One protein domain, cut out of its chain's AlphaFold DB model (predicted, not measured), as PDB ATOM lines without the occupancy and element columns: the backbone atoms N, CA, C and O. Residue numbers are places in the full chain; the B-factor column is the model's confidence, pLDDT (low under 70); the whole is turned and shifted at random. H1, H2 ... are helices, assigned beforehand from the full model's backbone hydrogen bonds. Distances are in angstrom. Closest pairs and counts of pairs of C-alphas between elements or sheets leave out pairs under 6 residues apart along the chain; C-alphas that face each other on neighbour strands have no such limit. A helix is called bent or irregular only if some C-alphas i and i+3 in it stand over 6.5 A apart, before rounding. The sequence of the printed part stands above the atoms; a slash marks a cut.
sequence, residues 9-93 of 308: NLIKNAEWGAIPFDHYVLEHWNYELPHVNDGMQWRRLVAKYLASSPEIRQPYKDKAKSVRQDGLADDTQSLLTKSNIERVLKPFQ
ATOM      1  N   ASN A   9     133.587  66.291 118.516       45.62
ATOM      2  CA  ASN A   9     133.457  67.250 117.410       45.62
ATOM      3  C   ASN A   9     132.146  68.053 117.431       45.62
ATOM      4  O   ASN A   9     131.770  68.658 116.429       45.62
ATOM      5  N   LEU A  10     131.466  68.159 118.581       52.19
ATOM      6  CA  LEU A  10     130.446  69.198 118.730       52.19
ATOM      7  C   LEU A  10     131.079  70.552 118.399       52.19
ATOM      8  O   LEU A  10     132.063  70.935 119.039       52.19
ATOM      9  N   ILE A  11     130.495  71.290 117.447       55.59
ATOM     10  CA  ILE A  11     130.862  72.689 117.206       55.59
ATOM     11  C   ILE A  11     130.815  73.390 118.565       55.59
ATOM     12  O   ILE A  11     129.743  73.547 119.164       55.59
ATOM     13  N   LYS A  12     131.992  73.736 119.105       46.69
ATOM     14  CA  LYS A  12     132.097  74.423 120.392       46.69
ATOM     15  C   LYS A  12     131.357  75.744 120.233       46.69
ATOM     16  O   LYS A  12     131.841  76.637 119.549       46.69
ATOM     17  N   ASN A  13     130.200  75.844 120.883       50.72
ATOM     18  CA  ASN A  13     129.225  76.920 120.702       50.72
ATOM     19  C   ASN A  13     128.545  76.899 119.325       50.72
ATOM     20  O   ASN A  13     128.684  77.880 118.604       50.72
ATOM     21  N   ALA A  14     127.807  75.829 118.985       63.84
ATOM     22  CA  ALA A  14     126.831  75.810 117.883       63.84
ATOM     23  C   ALA A  14     126.243  77.212 117.679       63.84
ATOM     24  O   ALA A  14     125.504  77.694 118.549       63.84
ATOM     25  N   GLU A  15     126.688  77.887 116.614       76.44
ATOM     26  CA  GLU A  15     126.762  79.349 116.588       76.44
ATOM     27  C   GLU A  15     125.404  79.959 116.944       76.44
ATOM     28  O   GLU A  15     124.371  79.655 116.342       76.44
ATOM     29  N   TRP A  16     125.368  80.763 118.006       87.38
ATOM     30  CA  TRP A  16     124.150  81.481 118.368       87.38
ATOM     31  C   TRP A  16     123.794  82.417 117.216       87.38
ATOM     32  O   TRP A  16     124.618  83.229 116.804       87.38
ATOM     33  N   GLY A  17     122.582  82.288 116.681       89.62
ATOM     34  CA  GLY A  17     122.170  82.980 115.465       89.62
ATOM     35  C   GLY A  17     122.309  82.160 114.185       89.62
ATOM     36  O   GLY A  17     121.818  82.607 113.155       89.62
ATOM     37  N   ALA A  18     122.913  80.971 114.211       89.56
ATOM     38  CA  ALA A  18     122.961  80.094 113.039       89.56
ATOM     39  C   ALA A  18     121.648  79.336 112.795       89.56
ATOM     40  O   ALA A  18     121.503  78.690 111.756       89.56
ATOM     41  N   ILE A  19     120.670  79.434 113.701       92.38
ATOM     42  CA  ILE A  19     119.338  78.846 113.541       92.38
ATOM     43  C   ILE A  19     118.334  79.973 113.258       92.38
ATOM     44  O   ILE A  19     118.315  80.959 114.000       92.38
ATOM     45  N   PRO A  20     117.461  79.854 112.237       93.62
ATOM     46  CA  PRO A  20     116.458  80.879 111.929       93.62
ATOM     47  C   PRO A  20     115.586  81.247 113.137       93.62
ATOM     48  O   PRO A  20     115.345  82.425 113.409       93.62
ATOM     49  N   PHE A  21     115.179  80.246 113.921       95.81
ATOM     50  CA  PHE A  21     114.390  80.464 115.127       95.81
ATOM     51  C   PHE A  21     115.063  81.379 116.166       95.81
ATOM     52  O   PHE A  21     114.345  82.112 116.842       95.81
ATOM     53  N   ASP A  22     116.401  81.420 116.261       95.31
ATOM     54  CA  ASP A  22     117.107  82.307 117.203       95.31
ATOM     55  C   ASP A  22     116.754  83.776 116.954       95.31
ATOM     56  O   ASP A  22     116.437  84.529 117.874       95.31
ATOM     57  N   HIS A  23     116.768  84.186 115.686       95.12
ATOM     58  CA  HIS A  23     116.442  85.555 115.294       95.12
ATOM     59  C   HIS A  23     114.966  85.857 115.546       95.12
ATOM     60  O   HIS A  23     114.628  86.908 116.090       95.12
ATOM     61  N   TYR A  24     114.087  84.907 115.214       96.81
ATOM     62  CA  TYR A  24     112.653  85.056 115.444       96.81
ATOM     63  C   TYR A  24     112.328  85.249 116.924       96.81
ATOM     64  O   TYR A  24     111.595  86.176 117.284       96.81
ATOM     65  N   VAL A  25     112.856  84.371 117.782       97.44
ATOM     66  CA  VAL A  25     112.541  84.378 119.209       97.44
ATOM     67  C   VAL A  25     113.090  85.633 119.872       97.44
ATOM     68  O   VAL A  25     112.370  86.250 120.648       97.44
ATOM     69  N   LEU A  26     114.297  86.073 119.507       96.69
ATOM     70  CA  LEU A  26     114.917  87.274 120.061       96.69
ATOM     71  C   LEU A  26     114.151  88.556 119.721       96.69
ATOM     72  O   LEU A  26     114.024  89.422 120.589       96.69
ATOM     73  N   GLU A  27     113.619  88.665 118.500       96.56
ATOM     74  CA  GLU A  27     112.800  89.803 118.053       96.56
ATOM     75  C   GLU A  27     111.413  89.848 118.700       96.56
ATOM     76  O   GLU A  27     110.846  90.924 118.881       96.56
ATOM     77  N   HIS A  28     110.855  88.685 119.041       97.50
ATOM     78  CA  HIS A  28     109.496  88.566 119.576       97.50
ATOM     79  C   HIS A  28     109.447  88.315 121.087       97.50
ATOM     80  O   HIS A  28     108.357  88.156 121.657       97.50
ATOM     81  N   TRP A  29     110.607  88.269 121.740       98.12
ATOM     82  CA  TRP A  29     110.717  88.131 123.182       98.12
ATOM     83  C   TRP A  29     110.210  89.396 123.880       98.12
ATOM     84  O   TRP A  29     110.564  90.511 123.503       98.12
ATOM     85  N   ASN A  30     109.399  89.240 124.930       97.75
ATOM     86  CA  ASN A  30     109.018  90.375 125.772       97.75
ATOM     87  C   ASN A  30     109.956  90.438 126.979       97.75
ATOM     88  O   ASN A  30     109.725  89.780 127.994       97.75
ATOM     89  N   TYR A  31     110.991  91.266 126.860       96.19
ATOM     90  CA  TYR A  31     112.024  91.440 127.880       96.19
ATOM     91  C   TYR A  31     111.520  92.072 129.185       96.19
ATOM     92  O   TYR A  31     112.185  91.914 130.211       96.19
ATOM     93  N   GLU A  32     110.353  92.726 129.173       97.25
ATOM     94  CA  GLU A  32     109.729  93.328 130.360       97.25
ATOM     95  C   GLU A  32     109.093  92.281 131.286       97.25
ATOM     96  O   GLU A  32     108.857  92.552 132.465       97.25
ATOM     97  N   LEU A  33     108.809  91.073 130.780       96.50
ATOM     98  CA  LEU A  33     108.230  90.017 131.602       96.50
ATOM     99  C   LEU A  33     109.264  89.435 132.581       96.50
ATOM    100  O   LEU A  33     110.435  89.281 132.225       96.50
ATOM    101  N   PRO A  34     108.842  89.039 133.796       97.06
ATOM    102  CA  PRO A  34     109.703  88.326 134.738       97.06
ATOM    103  C   PRO A  34     110.199  86.978 134.202       97.06
ATOM    104  O   PRO A  34     109.439  86.269 133.542       97.06
ATOM    105  N   HIS A  35     111.409  86.574 134.607       96.31
ATOM    106  CA  HIS A  35     112.058  85.317 134.200       96.31
ATOM    107  C   HIS A  35     111.218  84.049 134.412       96.31
ATOM    108  O   HIS A  35     111.311  83.103 133.638       96.31
ATOM    109  N   VAL A  36     110.343  84.023 135.424       96.94
ATOM    110  CA  VAL A  36     109.433  82.884 135.665       96.94
ATOM    111  C   VAL A  36     108.492  82.609 134.479       96.94
ATOM    112  O   VAL A  36     107.985  81.499 134.334       96.94
ATOM    113  N   ASN A  37     108.281  83.595 133.602       97.38
ATOM    114  CA  ASN A  37     107.451  83.463 132.406       97.38
ATOM    115  C   ASN A  37     108.236  83.045 131.157       97.38
ATOM    116  O   ASN A  37     107.605  82.771 130.133       97.38
ATOM    117  N   ASP A  38     109.570  82.976 131.222       97.56
ATOM    118  CA  ASP A  38     110.424  82.734 130.054       97.56
ATOM    119  C   ASP A  38     110.029  81.405 129.366       97.56
ATOM    120  O   ASP A  38     109.805  81.372 128.159       97.56
ATOM    121  N   GLY A  39     109.777  80.330 130.125       97.19
ATOM    122  CA  GLY A  39     109.359  79.040 129.549       97.19
ATOM    123  C   GLY A  39     107.954  79.019 128.932       97.19
ATOM    124  O   GLY A  39     107.687  78.257 128.002       97.19
ATOM    125  N   MET A  40     107.024  79.853 129.408       97.62
ATOM    126  CA  MET A  40     105.718  80.007 128.748       97.62
ATOM    127  C   MET A  40     105.862  80.808 127.453       97.62
ATOM    128  O   MET A  40     105.231  80.488 126.442       97.62
ATOM    129  N   GLN A  41     106.703  81.842 127.479       98.12
ATOM    130  CA  GLN A  41     106.977  82.663 126.313       98.12
ATOM    131  C   GLN A  41     107.667  81.859 125.209       98.12
ATOM    132  O   GLN A  41     107.209  81.934 124.070       98.12
ATOM    133  N   TRP A  42     108.671  81.047 125.555       98.25
ATOM    134  CA  TRP A  42     109.352  80.136 124.633       98.25
ATOM    135  C   TRP A  42     108.362  79.242 123.884       98.25
ATOM    136  O   TRP A  42     108.241  79.345 122.665       98.25
ATOM    137  N   ARG A  43     107.555  78.457 124.612       97.88
ATOM    138  CA  ARG A  43     106.557  77.548 124.019       97.88
ATOM    139  C   ARG A  43     105.571  78.262 123.101       97.88
ATOM    140  O   ARG A  43     105.257  77.773 122.018       97.88
ATOM    141  N   ARG A  44     105.101  79.447 123.503       98.19
ATOM    142  CA  ARG A  44     104.206  80.264 122.673       98.19
ATOM    143  C   ARG A  44     104.884  80.707 121.374       98.19
ATOM    144  O   ARG A  44     104.237  80.707 120.329       98.19
ATOM    145  N   LEU A  45     106.150  81.117 121.440       98.44
ATOM    146  CA  LEU A  45     106.906  81.573 120.275       98.44
ATOM    147  C   LEU A  45     107.266  80.416 119.341       98.44
ATOM    148  O   LEU A  45     107.095  80.580 118.140       98.44
ATOM    149  N   VAL A  46     107.635  79.243 119.868       97.81
ATOM    150  CA  VAL A  46     107.809  78.016 119.070       97.81
ATOM    151  C   VAL A  46     106.529  77.692 118.303       97.81
ATOM    152  O   VAL A  46     106.554  77.578 117.080       97.81
ATOM    153  N   ALA A  47     105.391  77.607 118.999       96.75
ATOM    154  CA  ALA A  47     104.116  77.273 118.367       96.75
ATOM    155  C   ALA A  47     103.737  78.285 117.274       96.75
ATOM    156  O   ALA A  47     103.297  77.901 116.191       96.75
ATOM    157  N   LYS A  48     103.944  79.584 117.532       97.69
ATOM    158  CA  LYS A  48     103.681  80.644 116.552       97.69
ATOM    159  C   LYS A  48     104.626  80.567 115.350       97.69
ATOM    160  O   LYS A  48     104.189  80.817 114.231       97.69
ATOM    161  N   TYR A  49     105.893  80.230 115.575       97.06
ATOM    162  CA  TYR A  49     106.893  80.099 114.523       97.06
ATOM    163  C   TYR A  49     106.611  78.909 113.608       97.06
ATOM    164  O   TYR A  49     106.533  79.081 112.393       97.06
ATOM    165  N   LEU A  50     106.372  77.726 114.172       94.44
ATOM    166  CA  LEU A  50     106.097  76.520 113.386       94.44
ATOM    167  C   LEU A  50     104.769  76.603 112.622       94.44
ATOM    168  O   LEU A  50     104.651  76.047 111.536       94.44
ATOM    169  N   ALA A  51     103.793  77.352 113.143       93.56
ATOM    170  CA  ALA A  51     102.545  77.645 112.442       93.56
ATOM    171  C   ALA A  51     102.677  78.736 111.358       93.56
ATOM    172  O   ALA A  51     101.710  79.008 110.645       93.56
ATOM    173  N   SER A  52     103.830  79.404 111.250       92.31
ATOM    174  CA  SER A  52     104.019  80.505 110.305       92.31
ATOM    175  C   SER A  52     104.376  80.021 108.899       92.31
ATOM    176  O   SER A  52     105.012  78.978 108.699       92.31
ATOM    177  N   SER A  53     103.949  80.803 107.906       88.88
ATOM    178  CA  SER A  53     104.188  80.486 106.503       88.88
ATOM    179  C   SER A  53     105.676  80.606 106.142       88.88
ATOM    180  O   SER A  53     106.438  81.282 106.845       88.88
ATOM    181  N   PRO A  54     106.118  79.977 105.041       85.75
ATOM    182  CA  PRO A  54     107.507  80.053 104.590       85.75
ATOM    183  C   PRO A  54     107.984  81.496 104.390       85.75
ATOM    184  O   PRO A  54     109.106  81.830 104.759       85.75
ATOM    185  N   GLU A  55     107.110  82.367 103.885       88.06
ATOM    186  CA  GLU A  55     107.405  83.778 103.626       88.06
ATOM    187  C   GLU A  55     107.689  84.546 104.921       88.06
ATOM    188  O   GLU A  55     108.551  85.419 104.939       88.06
ATOM    189  N   ILE A  56     106.998  84.203 106.015       91.06
ATOM    190  CA  ILE A  56     107.248  84.793 107.338       91.06
ATOM    191  C   ILE A  56     108.583  84.298 107.904       91.06
ATOM    192  O   ILE A  56     109.279  85.053 108.582       91.06
ATOM    193  N   ARG A  57     108.959  83.042 107.632       92.44
ATOM    194  CA  ARG A  57     110.211  82.447 108.122       92.44
ATOM    195  C   ARG A  57     111.440  82.863 107.312       92.44
ATOM    196  O   ARG A  57     112.537  82.891 107.867       92.44
ATOM    197  N   GLN A  58     111.269  83.229 106.041       91.38
ATOM    198  CA  GLN A  58     112.373  83.505 105.115       91.38
ATOM    199  C   GLN A  58     113.366  84.574 105.606       91.38
ATOM    200  O   GLN A  58     114.564  84.294 105.589       91.38
ATOM    201  N   PRO A  59     112.942  85.740 106.133       93.31
ATOM    202  CA  PRO A  59     113.893  86.745 106.613       93.31
ATOM    203  C   PRO A  59     114.811  86.218 107.725       93.31
ATOM    204  O   PRO A  59     115.969  86.612 107.829       93.31
ATOM    205  N   TYR A  60     114.307  85.302 108.554       93.62
ATOM    206  CA  TYR A  60     115.078  84.667 109.621       93.62
ATOM    207  C   TYR A  60     116.073  83.641 109.084       93.62
ATOM    208  O   TYR A  60     117.182  83.529 109.607       93.62
ATOM    209  N   LYS A  61     115.707  82.932 108.010       91.06
ATOM    210  CA  LYS A  61     116.623  82.048 107.280       91.06
ATOM    211  C   LYS A  61     117.781  82.825 106.671       91.06
ATOM    212  O   LYS A  61     118.927  82.405 106.820       91.06
ATOM    213  N   ASP A  62     117.494  83.970 106.060       90.00
ATOM    214  CA  ASP A  62     118.510  84.829 105.450       90.00
ATOM    215  C   ASP A  62     119.493  85.359 106.508       90.00
ATOM    216  O   ASP A  62     120.708  85.287 106.316       90.00
ATOM    217  N   LYS A  63     118.983  85.794 107.672       90.50
ATOM    218  CA  LYS A  63     119.818  86.196 108.820       90.50
ATOM    219  C   LYS A  63     120.703  85.057 109.313       90.50
ATOM    220  O   LYS A  63     121.905  85.244 109.475       90.50
ATOM    221  N   ALA A  64     120.129  83.872 109.515       90.12
ATOM    222  CA  ALA A  64     120.882  82.709 109.971       90.12
ATOM    223  C   ALA A  64     121.955  82.276 108.962       90.12
ATOM    224  O   ALA A  64     123.060  81.904 109.350       90.12
ATOM    225  N   LYS A  65     121.663  82.372 107.661       87.94
ATOM    226  CA  LYS A  65     122.629  82.102 106.594       87.94
ATOM    227  C   LYS A  65     123.795  83.086 106.612       87.94
ATOM    228  O   LYS A  65     124.928  82.637 106.490       87.94
ATOM    229  N   SER A  66     123.527  84.380 106.791       86.50
ATOM    230  CA  SER A  66     124.590  85.386 106.897       86.50
ATOM    231  C   SER A  66     125.499  85.113 108.096       86.50
ATOM    232  O   SER A  66     126.710  85.095 107.921       86.50
ATOM    233  N   VAL A  67     124.941  84.764 109.267       86.94
ATOM    234  CA  VAL A  67     125.755  84.384 110.441       86.94
ATOM    235  C   VAL A  67     126.686  83.210 110.123       86.94
ATOM    236  O   VAL A  67     127.871  83.285 110.426       86.94
ATOM    237  N   ARG A  68     126.185  82.164 109.452       84.31
ATOM    238  CA  ARG A  68     126.993  80.984 109.087       84.31
ATOM    239  C   ARG A  68     128.086  81.269 108.052       84.31
ATOM    240  O   ARG A  68     129.057  80.524 107.979       84.31
ATOM    241  N   GLN A  69     127.895  82.267 107.188       82.88
ATOM    242  CA  GLN A  69     128.819  82.571 106.087       82.88
ATOM    243  C   GLN A  69     129.853  83.629 106.471       82.88
ATOM    244  O   GLN A  69     131.037  83.465 106.183       82.88
ATOM    245  N   ASP A  70     129.398  84.693 107.125       79.06
ATOM    246  CA  ASP A  70     130.168  85.914 107.347       79.06
ATOM    247  C   ASP A  70     130.538  86.109 108.830       79.06
ATOM    248  O   ASP A  70     131.284  87.030 109.172       79.06
ATOM    249  N   GLY A  71     130.032  85.248 109.719       74.75
ATOM    250  CA  GLY A  71     130.089  85.439 111.166       74.75
ATOM    251  C   GLY A  71     129.113  86.517 111.649       74.75
ATOM    252  O   GLY A  71     128.289  87.046 110.900       74.75
ATOM    253  N   LEU A  72     129.182  86.870 112.938       68.94
ATOM    254  CA  LEU A  72     128.441  88.026 113.446       68.94
ATOM    255  C   LEU A  72     129.094  89.324 112.950       68.94
ATOM    256  O   LEU A  72     130.198  89.664 113.373       68.94
ATOM    257  N   ALA A  73     128.393  90.073 112.098       61.19
ATOM    258  CA  ALA A  73     128.792  91.430 111.744       61.19
ATOM    259  C   ALA A  73     128.673  92.375 112.959       61.19
ATOM    260  O   ALA A  73     127.674  92.355 113.675       61.19
ATOM    261  N   ASP A  74     129.673  93.241 113.146       56.03
ATOM    262  CA  ASP A  74     129.808  94.183 114.280       56.03
ATOM    263  C   ASP A  74     128.756  95.324 114.266       56.03
ATOM    264  O   ASP A  74     128.579  96.058 115.234       56.03
ATOM    265  N   ASP A  75     128.052  95.478 113.140       47.03
ATOM    266  CA  ASP A  75     127.162  96.597 112.796       47.03
ATOM    267  C   ASP A  75     125.673  96.275 112.964       47.03
ATOM    268  O   ASP A  75     124.868  97.174 113.235       47.03
ATOM    269  N   THR A  76     125.277  95.004 112.835       48.53
ATOM    270  CA  THR A  76     123.860  94.683 112.974       48.53
ATOM    271  C   THR A  76     123.504  94.874 114.437       48.53
ATOM    272  O   THR A  76     124.200  94.375 115.316       48.53
ATOM    273  N   GLN A  77     122.405  95.584 114.707       52.25
ATOM    274  CA  GLN A  77     121.694  95.603 115.990       52.25
ATOM    275  C   GLN A  77     121.250  94.180 116.356       52.25
ATOM    276  O   GLN A  77     120.072  93.827 116.334       52.25
ATOM    277  N   SER A  78     122.222  93.320 116.606       71.56
ATOM    278  CA  SER A  78     122.056  91.900 116.713       71.56
ATOM    279  C   SER A  78     121.553  91.668 118.117       71.56
ATOM    280  O   SER A  78     122.272  91.832 119.104       71.56
ATOM    281  N   LEU A  79     120.278  91.303 118.219       87.81
ATOM    282  CA  LEU A  79     119.689  90.888 119.486       87.81
ATOM    283  C   LEU A  79     120.413  89.659 120.070       87.81
ATOM    284  O   LEU A  79     120.139  89.304 121.211       87.81
ATOM    285  N   LEU A  80     121.380  89.066 119.357       88.12
ATOM    286  CA  LEU A  80     122.342  88.058 119.815       88.12
ATOM    287  C   LEU A  80     123.410  88.632 120.765       88.12
ATOM    288  O   LEU A  80     124.588  88.285 120.707       88.12
ATOM    289  N   THR A  81     123.013  89.511 121.683       89.50
ATOM    290  CA  THR A  81     123.900  89.922 122.772       89.50
ATOM    291  C   THR A  81     124.104  88.756 123.737       89.50
ATOM    292  O   THR A  81     123.215  87.922 123.923       89.50
ATOM    293  N   LYS A  82     125.244  88.723 124.441       90.06
ATOM    294  CA  LYS A  82     125.513  87.698 125.466       90.06
ATOM    295  C   LYS A  82     124.381  87.591 126.498       90.06
ATOM    296  O   LYS A  82     124.006  86.491 126.882       90.06
ATOM    297  N   SER A  83     123.820  88.728 126.919       92.62
ATOM    298  CA  SER A  83     122.708  88.768 127.880       92.62
ATOM    299  C   SER A  83     121.451  88.095 127.332       92.62
ATOM    300  O   SER A  83     120.789  87.342 128.044       92.62
ATOM    301  N   ASN A  84     121.120  88.353 126.068       94.81
ATOM    302  CA  ASN A  84     119.938  87.771 125.453       94.81
ATOM    303  C   ASN A  84     120.128  86.280 125.177       94.81
ATOM    304  O   ASN A  84     119.211  85.511 125.430       94.81
ATOM    305  N   ILE A  85     121.316  85.848 124.749       93.12
ATOM    306  CA  ILE A  85     121.628  84.424 124.557       93.12
ATOM    307  C   ILE A  85     121.452  83.645 125.868       93.12
ATOM    308  O   ILE A  85     120.763  82.624 125.889       93.12
ATOM    309  N   GLU A  86     122.036  84.138 126.966       94.12
ATOM    310  CA  GLU A  86     121.974  83.480 128.281       94.12
ATOM    311  C   GLU A  86     120.545  83.403 128.840       94.12
ATOM    312  O   GLU A  86     120.221  82.452 129.546       94.12
ATOM    313  N   ARG A  87     119.679  84.372 128.517       95.94
ATOM    314  CA  ARG A  87     118.282  84.390 128.974       95.94
ATOM    315  C   ARG A  87     117.331  83.621 128.054       95.94
ATOM    316  O   ARG A  87     116.465  82.903 128.537       95.94
ATOM    317  N   VAL A  88     117.434  83.846 126.749       96.69
ATOM    318  CA  VAL A  88     116.386  83.511 125.773       96.69
ATOM    319  C   VAL A  88     116.660  82.196 125.059       96.69
ATOM    320  O   VAL A  88     115.709  81.511 124.715       96.69
ATOM    321  N   LEU A  89     117.923  81.835 124.821       94.69
ATOM    322  CA  LEU A  89     118.261  80.676 123.986       94.69
ATOM    323  C   LEU A  89     118.828  79.523 124.818       94.69
ATOM    324  O   LEU A  89     118.302  78.411 124.807       94.69
ATOM    325  N   LYS A  90     119.879  79.802 125.592       93.38
ATOM    326  CA  LYS A  90     120.640  78.797 126.343       93.38
ATOM    327  C   LYS A  90     119.807  77.960 127.329       93.38
ATOM    328  O   LYS A  90     120.095  76.771 127.443       93.38
ATOM    329  N   PRO A  91     118.779  78.498 128.019       95.19
ATOM    330  CA  PRO A  91     117.963  77.680 128.918       95.19
ATOM    331  C   PRO A  91     117.089  76.648 128.193       95.19
ATOM    332  O   PRO A  91     116.702  75.647 128.790       95.19
ATOM    333  N   PHE A  92     116.766  76.884 126.918       95.69
ATOM    334  CA  PHE A  92     115.766  76.105 126.186       95.69
ATOM    335  C   PHE A  92     116.344  75.189 125.116       95.69
ATOM    336  O   PHE A  92     115.621  74.309 124.657       95.69
ATOM    337  N   GLN A  93     117.624  75.327 124.769       93.00
ATOM    338  CA  GLN A  93     118.314  74.406 123.869       93.00
ATOM    339  C   GLN A  93     119.764  74.180 124.306       93.00
ATOM    340  O   GLN A  93     120.524  75.119 124.548       93.00
TER     341      GLN A  93
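AT A GLANCE: This is residues 9 to 93 of the 308 residues of an uncharacterized protein of Cordyceps javanica (UniProt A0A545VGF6). Two long helices, H3 and H2, make a V joined by a tight link, and a short helix, H1, sits between its arms as the core, with a fourth, H4, packed on H1 across the V's mouth. Residues 9 to 14 stick out as a free tail. The printed part has 85 residues with four named helices, H1, H2, H3 and H4 along the chain, and no named strand; the class is all helix. The whole is compact, with a radius of gyration of the C-alphas of 12.9 A and spans of 34, 30 and 29 A.

HOW THE PARTS SIT: H3, residues 54 to 70, touches H1, residues 20 to 28, with residues 57 to 64 alone; the closest C-alphas, of Pro 20 and Tyr 60, are 4.6 A apart. Their tilt of 69 degrees, opposite ways, is only just steep. H1 is the hub, touching three helices. H2, residues 35 to 50, touches it with residues 42 to 49 alone, closest at the C-alphas of Val 25 and Leu 45, 6.4 A, at a steep tilt of 54 degrees, opposite ways. H4, residues 82 to 89, touches H1 about perpendicular at 77 degrees, with the C-alphas of Leu 26 and Val 88 closest at 7.0 A. The packing is mostly crossed, with no touching pair at a shallow tilt. H2 and H3 are close but not clearly touching: their closest C-alphas, of Tyr 49 and Arg 57, are 7.6 A apart. H3 and H4 are apart. Every O i to N i+4 pair is within hydrogen-bond range in H1 and H4, against 10 of 12 in H2 and 11 of 13 in H3.

IN THESE COORDINATES: H3 is 23.6 A long, with a kink of 27 degrees near residue 61, and ends at C-alpha 70 (130.168, 85.914, 107.347). It is only just irregular, C-alphas 56 and 59 being 7.0 A apart; H2, 23.4 A long, is irregular, with C-alphas 36 and 39 7.2 A apart. H1, 12.9 A long, begins at C-alpha 20 (116.458, 80.879, 111.929). H4, 10.2 A long, ends at C-alpha 89 (118.261, 80.676, 123.986).

THE WHOLE: The two C-alphas farthest apart, of Asn 9 and Glu 32, are 37.6 A apart. The printed part has no cut, and the link from H3 to H4, 11 residues, is long. Mean pLDDT of the printed part is 87.2, and residues 9 to 14 and 72 to 77 are under 70.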